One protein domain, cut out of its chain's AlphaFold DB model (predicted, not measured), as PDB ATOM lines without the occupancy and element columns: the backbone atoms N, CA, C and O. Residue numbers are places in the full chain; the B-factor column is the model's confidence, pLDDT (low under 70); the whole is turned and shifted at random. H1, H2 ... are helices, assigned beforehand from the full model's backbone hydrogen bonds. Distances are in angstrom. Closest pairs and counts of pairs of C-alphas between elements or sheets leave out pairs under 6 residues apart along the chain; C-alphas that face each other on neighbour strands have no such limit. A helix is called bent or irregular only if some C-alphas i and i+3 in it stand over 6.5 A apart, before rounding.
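What this domain is: This is residues 4 to 72 of the 146 residues of the protein "Mobile element protein" of Sinorhizobium fredii CCBAU 83666 (UniProt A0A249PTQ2). Three crossed helices make the body: the longest, H5, stands steeply to H3, and H4 meets the first residues of H5 at nearly a right angle. The short helices H1 and H2 form a small head on the far side of H4, at one end of the long axis, and H5 turns sharply near its own end at the other. The printed part has 69 residues with five named helices in the order H1 to H5 and no named strand, an all-helix domain. It is compact, with a radius of gyration of the C-alphas of 12.2 A and spans of 36 by 26 by 17 A.

Where its parts are: Find C-alpha 55 at (175.526, 162.364, 172.367), where H5, residues 55 to 71, begins; it ends 16.5 A away at C-alpha 71, (172.039, 177.094, 165.763). It has a kink of 96 degrees near residue 65 and is irregular, with C-alphas 66 and 69 9.6 A apart. H3 is residues 25 to 37, 18.3 A long, and H4 residues 42 to 48. H1, residues 4 to 11, starts at (182.607, 157.608, 184.910), and H2 is residues 13 to 16.

How they stand to each other: Look first at H4, the hub. H5 touches it with residues 55 to 58 alone, about perpendicular at 87 degrees; the closest C-alphas, of His 42 and Leu 57, are 6.2 A apart. H3, with residues 31 to 35 alone, only just touches H4, with 3 pairs of C-alphas within 8 A, the closest being Met 35 and Thr 45 at 6.3 A. H1 touches H4 at C-alphas Ser 7 and Ala 47, 5.6 A, a steep tilt of 44 degrees, the same way. H3 and H5 touch, closest at C-alphas Ala 25 and Ile 69, 6.6 A. H2 touches H1, closest at C-alphas Gly 15 and Ser 7, 5.1 A, and is apart from H3, H4 and H5. Each O i to N i+4 pair is within hydrogen-bond range in H1, H3 and H4, and 11 of 13 in H5; H2 is too short for one.

The domain as a whole: The C-alphas farthest apart, of Ala 13 and Thr 66, are 36.4 A apart. The printed part has no cut and no long link, and no printed residue is under 70 in pLDDT.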
ATOM      1  N   TRP A   4     182.110 156.968 183.691       84.25
ATOM      2  CA  TRP A   4     182.607 157.608 184.910       84.25
ATOM      3  C   TRP A   4     184.116 157.403 185.112       84.25
ATOM      4  O   TRP A   4     184.772 158.305 185.612       84.25
ATOM      5  N   VAL A   5     184.685 156.275 184.658       86.88
ATOM      6  CA  VAL A   5     186.133 156.007 184.758       86.88
ATOM      7  C   VAL A   5     186.914 156.973 183.877       86.88
ATOM      8  O   VAL A   5     187.887 157.557 184.332       86.88
ATOM      9  N   ALA A   6     186.471 157.183 182.634       85.12
ATOM     10  CA  ALA A   6     187.128 158.117 181.718       85.12
ATOM     11  C   ALA A   6     187.036 159.569 182.215       85.12
ATOM     12  O   ALA A   6     188.000 160.318 182.117       85.12
ATOM     13  N   SER A   7     185.888 159.949 182.780       83.69
ATOM     14  CA  SER A   7     185.704 161.275 183.375       83.69
ATOM     15  C   SER A   7     186.577 161.470 184.619       83.69
ATOM     16  O   SER A   7     187.227 162.503 184.741       83.69
ATOM     17  N   PHE A   8     186.673 160.464 185.493       87.00
ATOM     18  CA  PHE A   8     187.550 160.506 186.664       87.00
ATOM     19  C   PHE A   8     189.035 160.529 186.282       87.00
ATOM     20  O   PHE A   8     189.804 161.277 186.869       87.00
ATOM     21  N   ALA A   9     189.448 159.761 185.272       88.62
ATOM     22  CA  ALA A   9     190.830 159.768 184.799       88.62
ATOM     23  C   ALA A   9     191.248 161.129 184.211       88.62
ATOM     24  O   ALA A   9     192.399 161.521 184.356       88.62
ATOM     25  N   ALA A  10     190.323 161.846 183.564       87.12
ATOM     26  CA  ALA A  10     190.603 163.146 182.954       87.12
ATOM     27  C   ALA A  10     190.469 164.329 183.932       87.12
ATOM     28  O   ALA A  10     191.262 165.260 183.865       87.12
ATOM     29  N   HIS A  11     189.479 164.299 184.835       87.00
ATOM     30  CA  HIS A  11     189.086 165.454 185.667       87.00
ATOM     31  C   HIS A  11     189.043 165.157 187.174       87.00
ATOM     32  O   HIS A  11     188.618 166.001 187.967       87.00
ATOM     33  N   GLY A  12     189.423 163.952 187.600       89.00
ATOM     34  CA  GLY A  12     189.367 163.523 188.998       89.00
ATOM     35  C   GLY A  12     187.952 163.563 189.585       89.00
ATOM     36  O   GLY A  12     186.953 163.326 188.899       89.00
ATOM     37  N   ALA A  13     187.848 163.905 190.873       87.50
ATOM     38  CA  ALA A  13     186.564 164.032 191.567       87.50
ATOM     39  C   ALA A  13     185.639 165.092 190.933       87.50
ATOM     40  O   ALA A  13     184.416 164.944 190.957       87.50
ATOM     41  N   ALA A  14     186.204 166.130 190.303       86.19
ATOM     42  CA  ALA A  14     185.429 167.182 189.651       86.19
ATOM     43  C   ALA A  14     184.647 166.676 188.426       86.19
ATOM     44  O   ALA A  14     183.593 167.238 188.120       86.19
ATOM     45  N   GLY A  15     185.114 165.618 187.754       83.50
ATOM     46  CA  GLY A  15     184.397 164.973 186.644       83.50
ATOM     47  C   GLY A  15     183.152 164.194 187.088       83.50
ATOM     48  O   GLY A  15     182.207 164.015 186.321       83.50
ATOM     49  N   LEU A  16     183.107 163.778 188.356       84.25
ATOM     50  CA  LEU A  16     181.967 163.064 188.941       84.25
ATOM     51  C   LEU A  16     180.934 164.005 189.576       84.25
ATOM     52  O   LEU A  16     179.825 163.579 189.902       84.25
ATOM     53  N   SER A  17     181.277 165.285 189.738       84.56
ATOM     54  CA  SER A  17     180.379 166.284 190.311       84.56
ATOM     55  C   SER A  17     179.207 166.601 189.378       84.56
ATOM     56  O   SER A  17     179.330 166.660 188.151       84.56
ATOM     57  N   LYS A  18     178.036 166.847 189.970       79.75
ATOM     58  CA  LYS A  18     176.822 167.196 189.231       79.75
ATOM     59  C   LYS A  18     176.913 168.640 188.738       79.75
ATOM     60  O   LYS A  18     176.784 169.582 189.512       79.75
ATOM     61  N   LYS A  19     177.082 168.820 187.429       78.00
ATOM     62  CA  LYS A  19     177.151 170.145 186.787       78.00
ATOM     63  C   LYS A  19     175.836 170.447 186.073       78.00
ATOM     64  O   LYS A  19     175.348 169.587 185.342       78.00
ATOM     65  N   PHE A  20     175.315 171.669 186.198       75.88
ATOM     66  CA  PHE A  20     174.076 172.101 185.521       75.88
ATOM     67  C   PHE A  20     174.209 173.316 184.595       75.88
ATOM     68  O   PHE A  20     173.227 173.716 183.974       75.88
ATOM     69  N   SER A  21     175.409 173.864 184.420       81.06
ATOM     70  CA  SER A  21     175.623 175.026 183.558       81.06
ATOM     71  C   SER A  21     175.329 174.727 182.078       81.06
ATOM     72  O   SER A  21     175.761 173.676 181.574       81.06
ATOM     73  N   PRO A  22     174.603 175.609 181.368       84.62
ATOM     74  CA  PRO A  22     174.506 175.543 179.916       84.62
ATOM     75  C   PRO A  22     175.890 175.735 179.281       84.62
ATOM     76  O   PRO A  22     176.796 176.286 179.895       84.62
ATOM     77  N   TYR A  23     176.042 175.245 178.053       90.06
ATOM     78  CA  TYR A  23     177.238 175.478 177.248       90.06
ATOM     79  C   TYR A  23     176.975 176.636 176.286       90.06
ATOM     80  O   TYR A  23     175.966 176.607 175.562       90.06
ATOM     81  N   ASP A  24     177.889 177.598 176.251       91.50
ATOM     82  CA  ASP A  24     177.827 178.746 175.347       91.50
ATOM     83  C   ASP A  24     178.106 178.339 173.898       91.50
ATOM     84  O   ASP A  24     178.755 177.325 173.632       91.50
ATOM     85  N   ALA A  25     177.615 179.128 172.939       93.06
ATOM     86  CA  ALA A  25     177.805 178.841 171.515       93.06
ATOM     87  C   ALA A  25     179.290 178.812 171.126       93.06
ATOM     88  O   ALA A  25     179.722 177.890 170.437       93.06
ATOM     89  N   ALA A  26     180.070 179.776 171.626       94.44
ATOM     90  CA  ALA A  26     181.507 179.861 171.379       94.44
ATOM     91  C   ALA A  26     182.249 178.617 171.890       94.44
ATOM     92  O   ALA A  26     183.063 178.047 171.166       94.44
ATOM     93  N   PHE A  27     181.903 178.143 173.093       94.31
ATOM     94  CA  PHE A  27     182.459 176.911 173.652       94.31
ATOM     95  C   PHE A  27     182.094 175.687 172.807       94.31
ATOM     96  O   PHE A  27     182.951 174.877 172.479       94.31
ATOM     97  N   LYS A  28     180.827 175.542 172.404       94.81
ATOM     98  CA  LYS A  28     180.424 174.418 171.543       94.81
ATOM     99  C   LYS A  28     181.192 174.416 170.227       94.81
ATOM    100  O   LYS A  28     181.617 173.357 169.778       94.81
ATOM    101  N   LEU A  29     181.380 175.589 169.624       95.81
ATOM    102  CA  LEU A  29     182.107 175.715 168.369       95.81
ATOM    103  C   LEU A  29     183.591 175.372 168.530       95.81
ATOM    104  O   LEU A  29     184.126 174.658 167.688       95.81
ATOM    105  N   SER A  30     184.251 175.838 169.595       96.69
ATOM    106  CA  SER A  30     185.662 175.507 169.836       96.69
ATOM    107  C   SER A  30     185.864 174.005 170.043       96.69
ATOM    108  O   SER A  30     186.797 173.431 169.487       96.69
ATOM    109  N   VAL A  31     184.943 173.349 170.755       96.44
ATOM    110  CA  VAL A  31     184.940 171.892 170.930       96.44
ATOM    111  C   VAL A  31     184.786 171.162 169.594       96.44
ATOM    112  O   VAL A  31     185.532 170.221 169.330       96.44
ATOM    113  N   LEU A  32     183.829 171.574 168.753       96.19
ATOM    114  CA  LEU A  32     183.597 170.947 167.446       96.19
ATOM    115  C   LEU A  32     184.799 171.113 166.511       96.19
ATOM    116  O   LEU A  32     185.240 170.132 165.922       96.19
ATOM    117  N   LYS A  33     185.375 172.321 166.436       96.56
ATOM    118  CA  LYS A  33     186.585 172.580 165.644       96.56
ATOM    119  C   LYS A  33     187.728 171.672 166.072       96.56
ATOM    120  O   LYS A  33     188.270 170.950 165.245       96.56
ATOM    121  N   ARG A  34     188.008 171.625 167.378       96.44
ATOM    122  CA  ARG A  34     189.075 170.779 167.913       96.44
ATOM    123  C   ARG A  34     188.836 169.298 167.631       96.44
ATOM    124  O   ARG A  34     189.774 168.558 167.366       96.44
ATOM    125  N   MET A  35     187.583 168.856 167.692       96.19
ATOM    126  CA  MET A  35     187.215 167.478 167.382       96.19
ATOM    127  C   MET A  35     187.508 167.113 165.924       96.19
ATOM    128  O   MET A  35     187.982 166.006 165.680       96.19
ATOM    129  N   TRP A  36     187.242 168.019 164.981       96.12
ATOM    130  CA  TRP A  36     187.519 167.800 163.559       96.12
ATOM    131  C   TRP A  36     189.006 167.912 163.226       96.12
ATOM    132  O   TRP A  36     189.508 167.080 162.478       96.12
ATOM    133  N   GLU A  37     189.710 168.884 163.813       96.94
ATOM    134  CA  GLU A  37     191.159 169.067 163.650       96.94
ATOM    135  C   GLU A  37     191.945 167.837 164.131       96.94
ATOM    136  O   GLU A  37     192.806 167.331 163.418       96.94
ATOM    137  N   ASP A  38     191.598 167.310 165.308       95.00
ATOM    138  CA  ASP A  38     192.296 166.175 165.921       95.00
ATOM    139  C   ASP A  38     191.689 164.804 165.538       95.00
ATOM    140  O   ASP A  38     192.158 163.764 166.008       95.00
ATOM    141  N   GLY A  39     190.606 164.768 164.749       94.56
ATOM    142  CA  GLY A  39     189.908 163.528 164.371       94.56
ATOM    143  C   GLY A  39     189.382 162.715 165.566       94.56
ATOM    144  O   GLY A  39     189.395 161.481 165.559       94.56
ATOM    145  N   LEU A  40     188.958 163.386 166.641       94.19
ATOM    146  CA  LEU A  40     188.580 162.730 167.894       94.19
ATOM    147  C   LEU A  40     187.167 162.145 167.824       94.19
ATOM    148  O   LEU A  40     186.216 162.787 167.387       94.19
ATOM    149  N   SER A  41     186.991 160.939 168.369       93.81
ATOM    150  CA  SER A  41     185.643 160.397 168.586       93.81
ATOM    151  C   SER A  41     184.865 161.230 169.611       93.81
ATOM    152  O   SER A  41     185.443 161.722 170.585       93.81
ATOM    153  N   HIS A  42     183.531 161.270 169.496       93.94
ATOM    154  CA  HIS A  42     182.667 161.998 170.438       93.94
ATOM    155  C   HIS A  42     182.926 161.624 171.902       93.94
ATOM    156  O   HIS A  42     182.865 162.468 172.791       93.94
ATOM    157  N   ARG A  43     183.243 160.354 172.187       91.12
ATOM    158  CA  ARG A  43     183.558 159.904 173.554       91.12
ATOM    159  C   ARG A  43     184.851 160.518 174.077       91.12
ATOM    160  O   ARG A  43     184.893 160.921 175.236       91.12
ATOM    161  N   ARG A  44     185.886 160.577 173.236       91.25
ATOM    162  CA  ARG A  44     187.187 161.141 173.604       91.25
ATOM    163  C   ARG A  44     187.090 162.653 173.776       91.25
ATOM    164  O   ARG A  44     187.527 163.161 174.799       91.25
ATOM    165  N   THR A  45     186.424 163.338 172.851       94.94
ATOM    166  CA  THR A  45     186.136 164.775 172.942       94.94
ATOM    167  C   THR A  45     185.337 165.105 174.199       94.94
ATOM    168  O   THR A  45     185.687 166.021 174.936       94.94
ATOM    169  N   ALA A  46     184.297 164.322 174.505       92.06
ATOM    170  CA  ALA A  46     183.500 164.543 175.704       92.06
ATOM    171  C   ALA A  46     184.302 164.340 176.994       92.06
ATOM    172  O   ALA A  46     184.100 165.080 177.949       92.06
ATOM    173  N   ALA A  47     185.221 163.373 177.027       90.31
ATOM    174  CA  ALA A  47     186.122 163.209 178.161       90.31
ATOM    175  C   ALA A  47     187.118 164.372 178.272       90.31
ATOM    176  O   ALA A  47     187.345 164.852 179.371       90.31
ATOM    177  N   LEU A  48     187.669 164.863 177.158       90.94
ATOM    178  CA  LEU A  48     188.653 165.952 177.151       90.94
ATOM    179  C   LEU A  48     188.050 167.282 177.630       90.94
ATOM    180  O   LEU A  48     188.624 167.949 178.482       90.94
ATOM    181  N   PHE A  49     186.864 167.629 177.131       90.69
ATOM    182  CA  PHE A  49     186.181 168.895 177.427       90.69
ATOM    183  C   PHE A  49     185.175 168.815 178.583       90.69
ATOM    184  O   PHE A  49     184.361 169.722 178.754       90.69
ATOM    185  N   ASP A  50     185.192 167.721 179.347       89.81
ATOM    186  CA  ASP A  50     184.287 167.489 180.478       89.81
ATOM    187  C   ASP A  50     182.792 167.639 180.116       89.81
ATOM    188  O   ASP A  50     181.970 168.282 180.782       89.81
ATOM    189  N   ILE A  51     182.410 167.049 178.985       90.38
ATOM    190  CA  ILE A  51     181.041 167.091 178.489       90.38
ATOM    191  C   ILE A  51     180.253 165.933 179.081       90.38
ATOM    192  O   ILE A  51     180.573 164.754 178.921       90.38
ATOM    193  N   ARG A  52     179.125 166.289 179.701       86.12
ATOM    194  CA  ARG A  52     178.251 165.358 180.425       86.12
ATOM    195  C   ARG A  52     177.813 164.174 179.591       86.12
ATOM    196  O   ARG A  52     177.586 163.114 180.156       86.12
ATOM    197  N   ASN A  53     177.610 164.328 178.283       87.62
ATOM    198  CA  ASN A  53     177.201 163.240 177.404       87.62
ATOM    199  C   ASN A  53     177.804 163.387 176.003       87.62
ATOM    200  O   ASN A  53     177.665 164.434 175.382       87.62
ATOM    201  N   ALA A  54     178.401 162.311 175.486       90.44
ATOM    202  CA  ALA A  54     178.957 162.278 174.135       90.44
ATOM    203  C   ALA A  54     177.882 162.495 173.056       90.44
ATOM    204  O   ALA A  54     178.180 163.086 172.026       90.44
ATOM    205  N   SER A  55     176.624 162.108 173.310       91.31
ATOM    206  CA  SER A  55     175.526 162.364 172.367       91.31
ATOM    207  C   SER A  55     175.238 163.857 172.168       91.31
ATOM    208  O   SER A  55     174.709 164.238 171.129       91.31
ATOM    209  N   CYS A  56     175.612 164.721 173.127       91.56
ATOM    210  CA  CYS A  56     175.482 166.168 172.958       91.56
ATOM    211  C   CYS A  56     176.312 166.676 171.778       91.56
ATOM    212  O   CYS A  56     175.882 167.610 171.113       91.56
ATOM    213  N   LEU A  57     177.464 166.060 171.503       94.69
ATOM    214  CA  LEU A  57     178.320 166.461 170.391       94.69
ATOM    215  C   LEU A  57     177.664 166.146 169.045       94.69
ATOM    216  O   LEU A  57     177.633 167.016 168.185       94.69
ATOM    217  N   SER A  58     177.042 164.973 168.900       93.88
ATOM    218  CA  SER A  58     176.282 164.619 167.690       93.88
ATOM    219  C   SER A  58     175.113 165.584 167.443       93.88
ATOM    220  O   SER A  58     174.809 165.943 166.306       93.88
ATOM    221  N   ASP A  59     174.461 166.051 168.513       93.44
ATOM    222  CA  ASP A  59     173.434 167.090 168.413       93.44
ATOM    223  C   ASP A  59     174.002 168.456 168.016       93.44
ATOM    224  O   ASP A  59     173.347 169.191 167.277       93.44
ATOM    225  N   TRP A  60     175.188 168.819 168.509       95.25
ATOM    226  CA  TRP A  60     175.846 170.075 168.148       95.25
ATOM    227  C   TRP A  60     176.307 170.066 166.692       95.25
ATOM    228  O   TRP A  60     176.032 171.035 165.994       95.25
ATOM    229  N   GLU A  61     176.909 168.976 166.211       95.25
ATOM    230  CA  GLU A  61     177.298 168.816 164.803       95.25
ATOM    231  C   GLU A  61     176.101 168.978 163.870       95.25
ATOM    232  O   GLU A  61     176.143 169.782 162.942       95.25
ATOM    233  N   ARG A  62     174.993 168.280 164.157       95.12
ATOM    234  CA  ARG A  62     173.769 168.377 163.350       95.12
ATOM    235  C   ARG A  62     173.231 169.806 163.297       95.12
ATOM    236  O   ARG A  62     172.857 170.288 162.232       95.12
ATOM    237  N   ARG A  63     173.190 170.492 164.444       94.69
ATOM    238  CA  ARG A  63     172.737 171.891 164.520       94.69
ATOM    239  C   ARG A  63     173.657 172.818 163.742       94.69
ATOM    240  O   ARG A  63     173.160 173.640 162.981       94.69
ATOM    241  N   TYR A  64     174.965 172.650 163.904       95.31
ATOM    242  CA  TYR A  64     175.955 173.437 163.185       95.31
ATOM    243  C   TYR A  64     175.838 173.242 161.669       95.31
ATOM    244  O   TYR A  64     175.842 174.220 160.931       95.31
ATOM    245  N   ALA A  65     175.627 172.008 161.202       93.81
ATOM    246  CA  ALA A  65     175.415 171.725 159.784       93.81
ATOM    247  C   ALA A  65     174.142 172.385 159.218       93.81
ATOM    248  O   ALA A  65     174.111 172.743 158.048       93.81
ATOM    249  N   THR A  66     173.093 172.556 160.032       94.19
ATOM    250  CA  THR A  66     171.822 173.156 159.579       94.19
ATOM    251  C   THR A  66     171.814 174.685 159.648       94.19
ATOM    252  O   THR A  66     171.184 175.325 158.815       94.19
ATOM    253  N   GLY A  67     172.457 175.287 160.652       89.62
ATOM    254  CA  GLY A  67     172.325 176.727 160.912       89.62
ATOM    255  C   GLY A  67     173.557 177.386 161.527       89.62
ATOM    256  O   GLY A  67     173.430 178.406 162.200       89.62
ATOM    257  N   GLY A  68     174.739 176.793 161.346       93.12
ATOM    258  CA  GLY A  68     176.012 177.374 161.761       93.12
ATOM    259  C   GLY A  68     176.094 177.674 163.259       93.12
ATOM    260  O   GLY A  68     175.595 176.922 164.103       93.12
ATOM    261  N   ILE A  69     176.754 178.782 163.602       91.19
ATOM    262  CA  ILE A  69     176.962 179.191 164.998       91.19
ATOM    263  C   ILE A  69     175.657 179.615 165.691       91.19
ATOM    264  O   ILE A  69     175.473 179.317 166.872       91.19
ATOM    265  N   ASP A  70     174.712 180.204 164.953       89.88
ATOM    266  CA  ASP A  70     173.418 180.658 165.480       89.88
ATOM    267  C   ASP A  70     172.505 179.493 165.883       89.88
ATOM    268  O   ASP A  70     171.622 179.622 166.727       89.88
ATOM    269  N   ALA A  71     172.730 178.302 165.327       90.50
ATOM    270  CA  ALA A  71     172.039 177.094 165.763       90.50
ATOM    271  C   ALA A  71     172.627 176.491 167.058       90.50
ATOM    272  O   ALA A  71     171.995 175.637 167.696       90.50
ATOM    273  N   LEU A  72     173.831 176.915 167.468       91.06
ATOM    274  CA  LEU A  72     174.497 176.460 168.693       91.06
ATOM    275  C   LEU A  72     174.132 177.300 169.922       91.06
ATOM    276  O   LEU A  72     174.333 176.830 171.053       91.06
TER     277      LEU A  72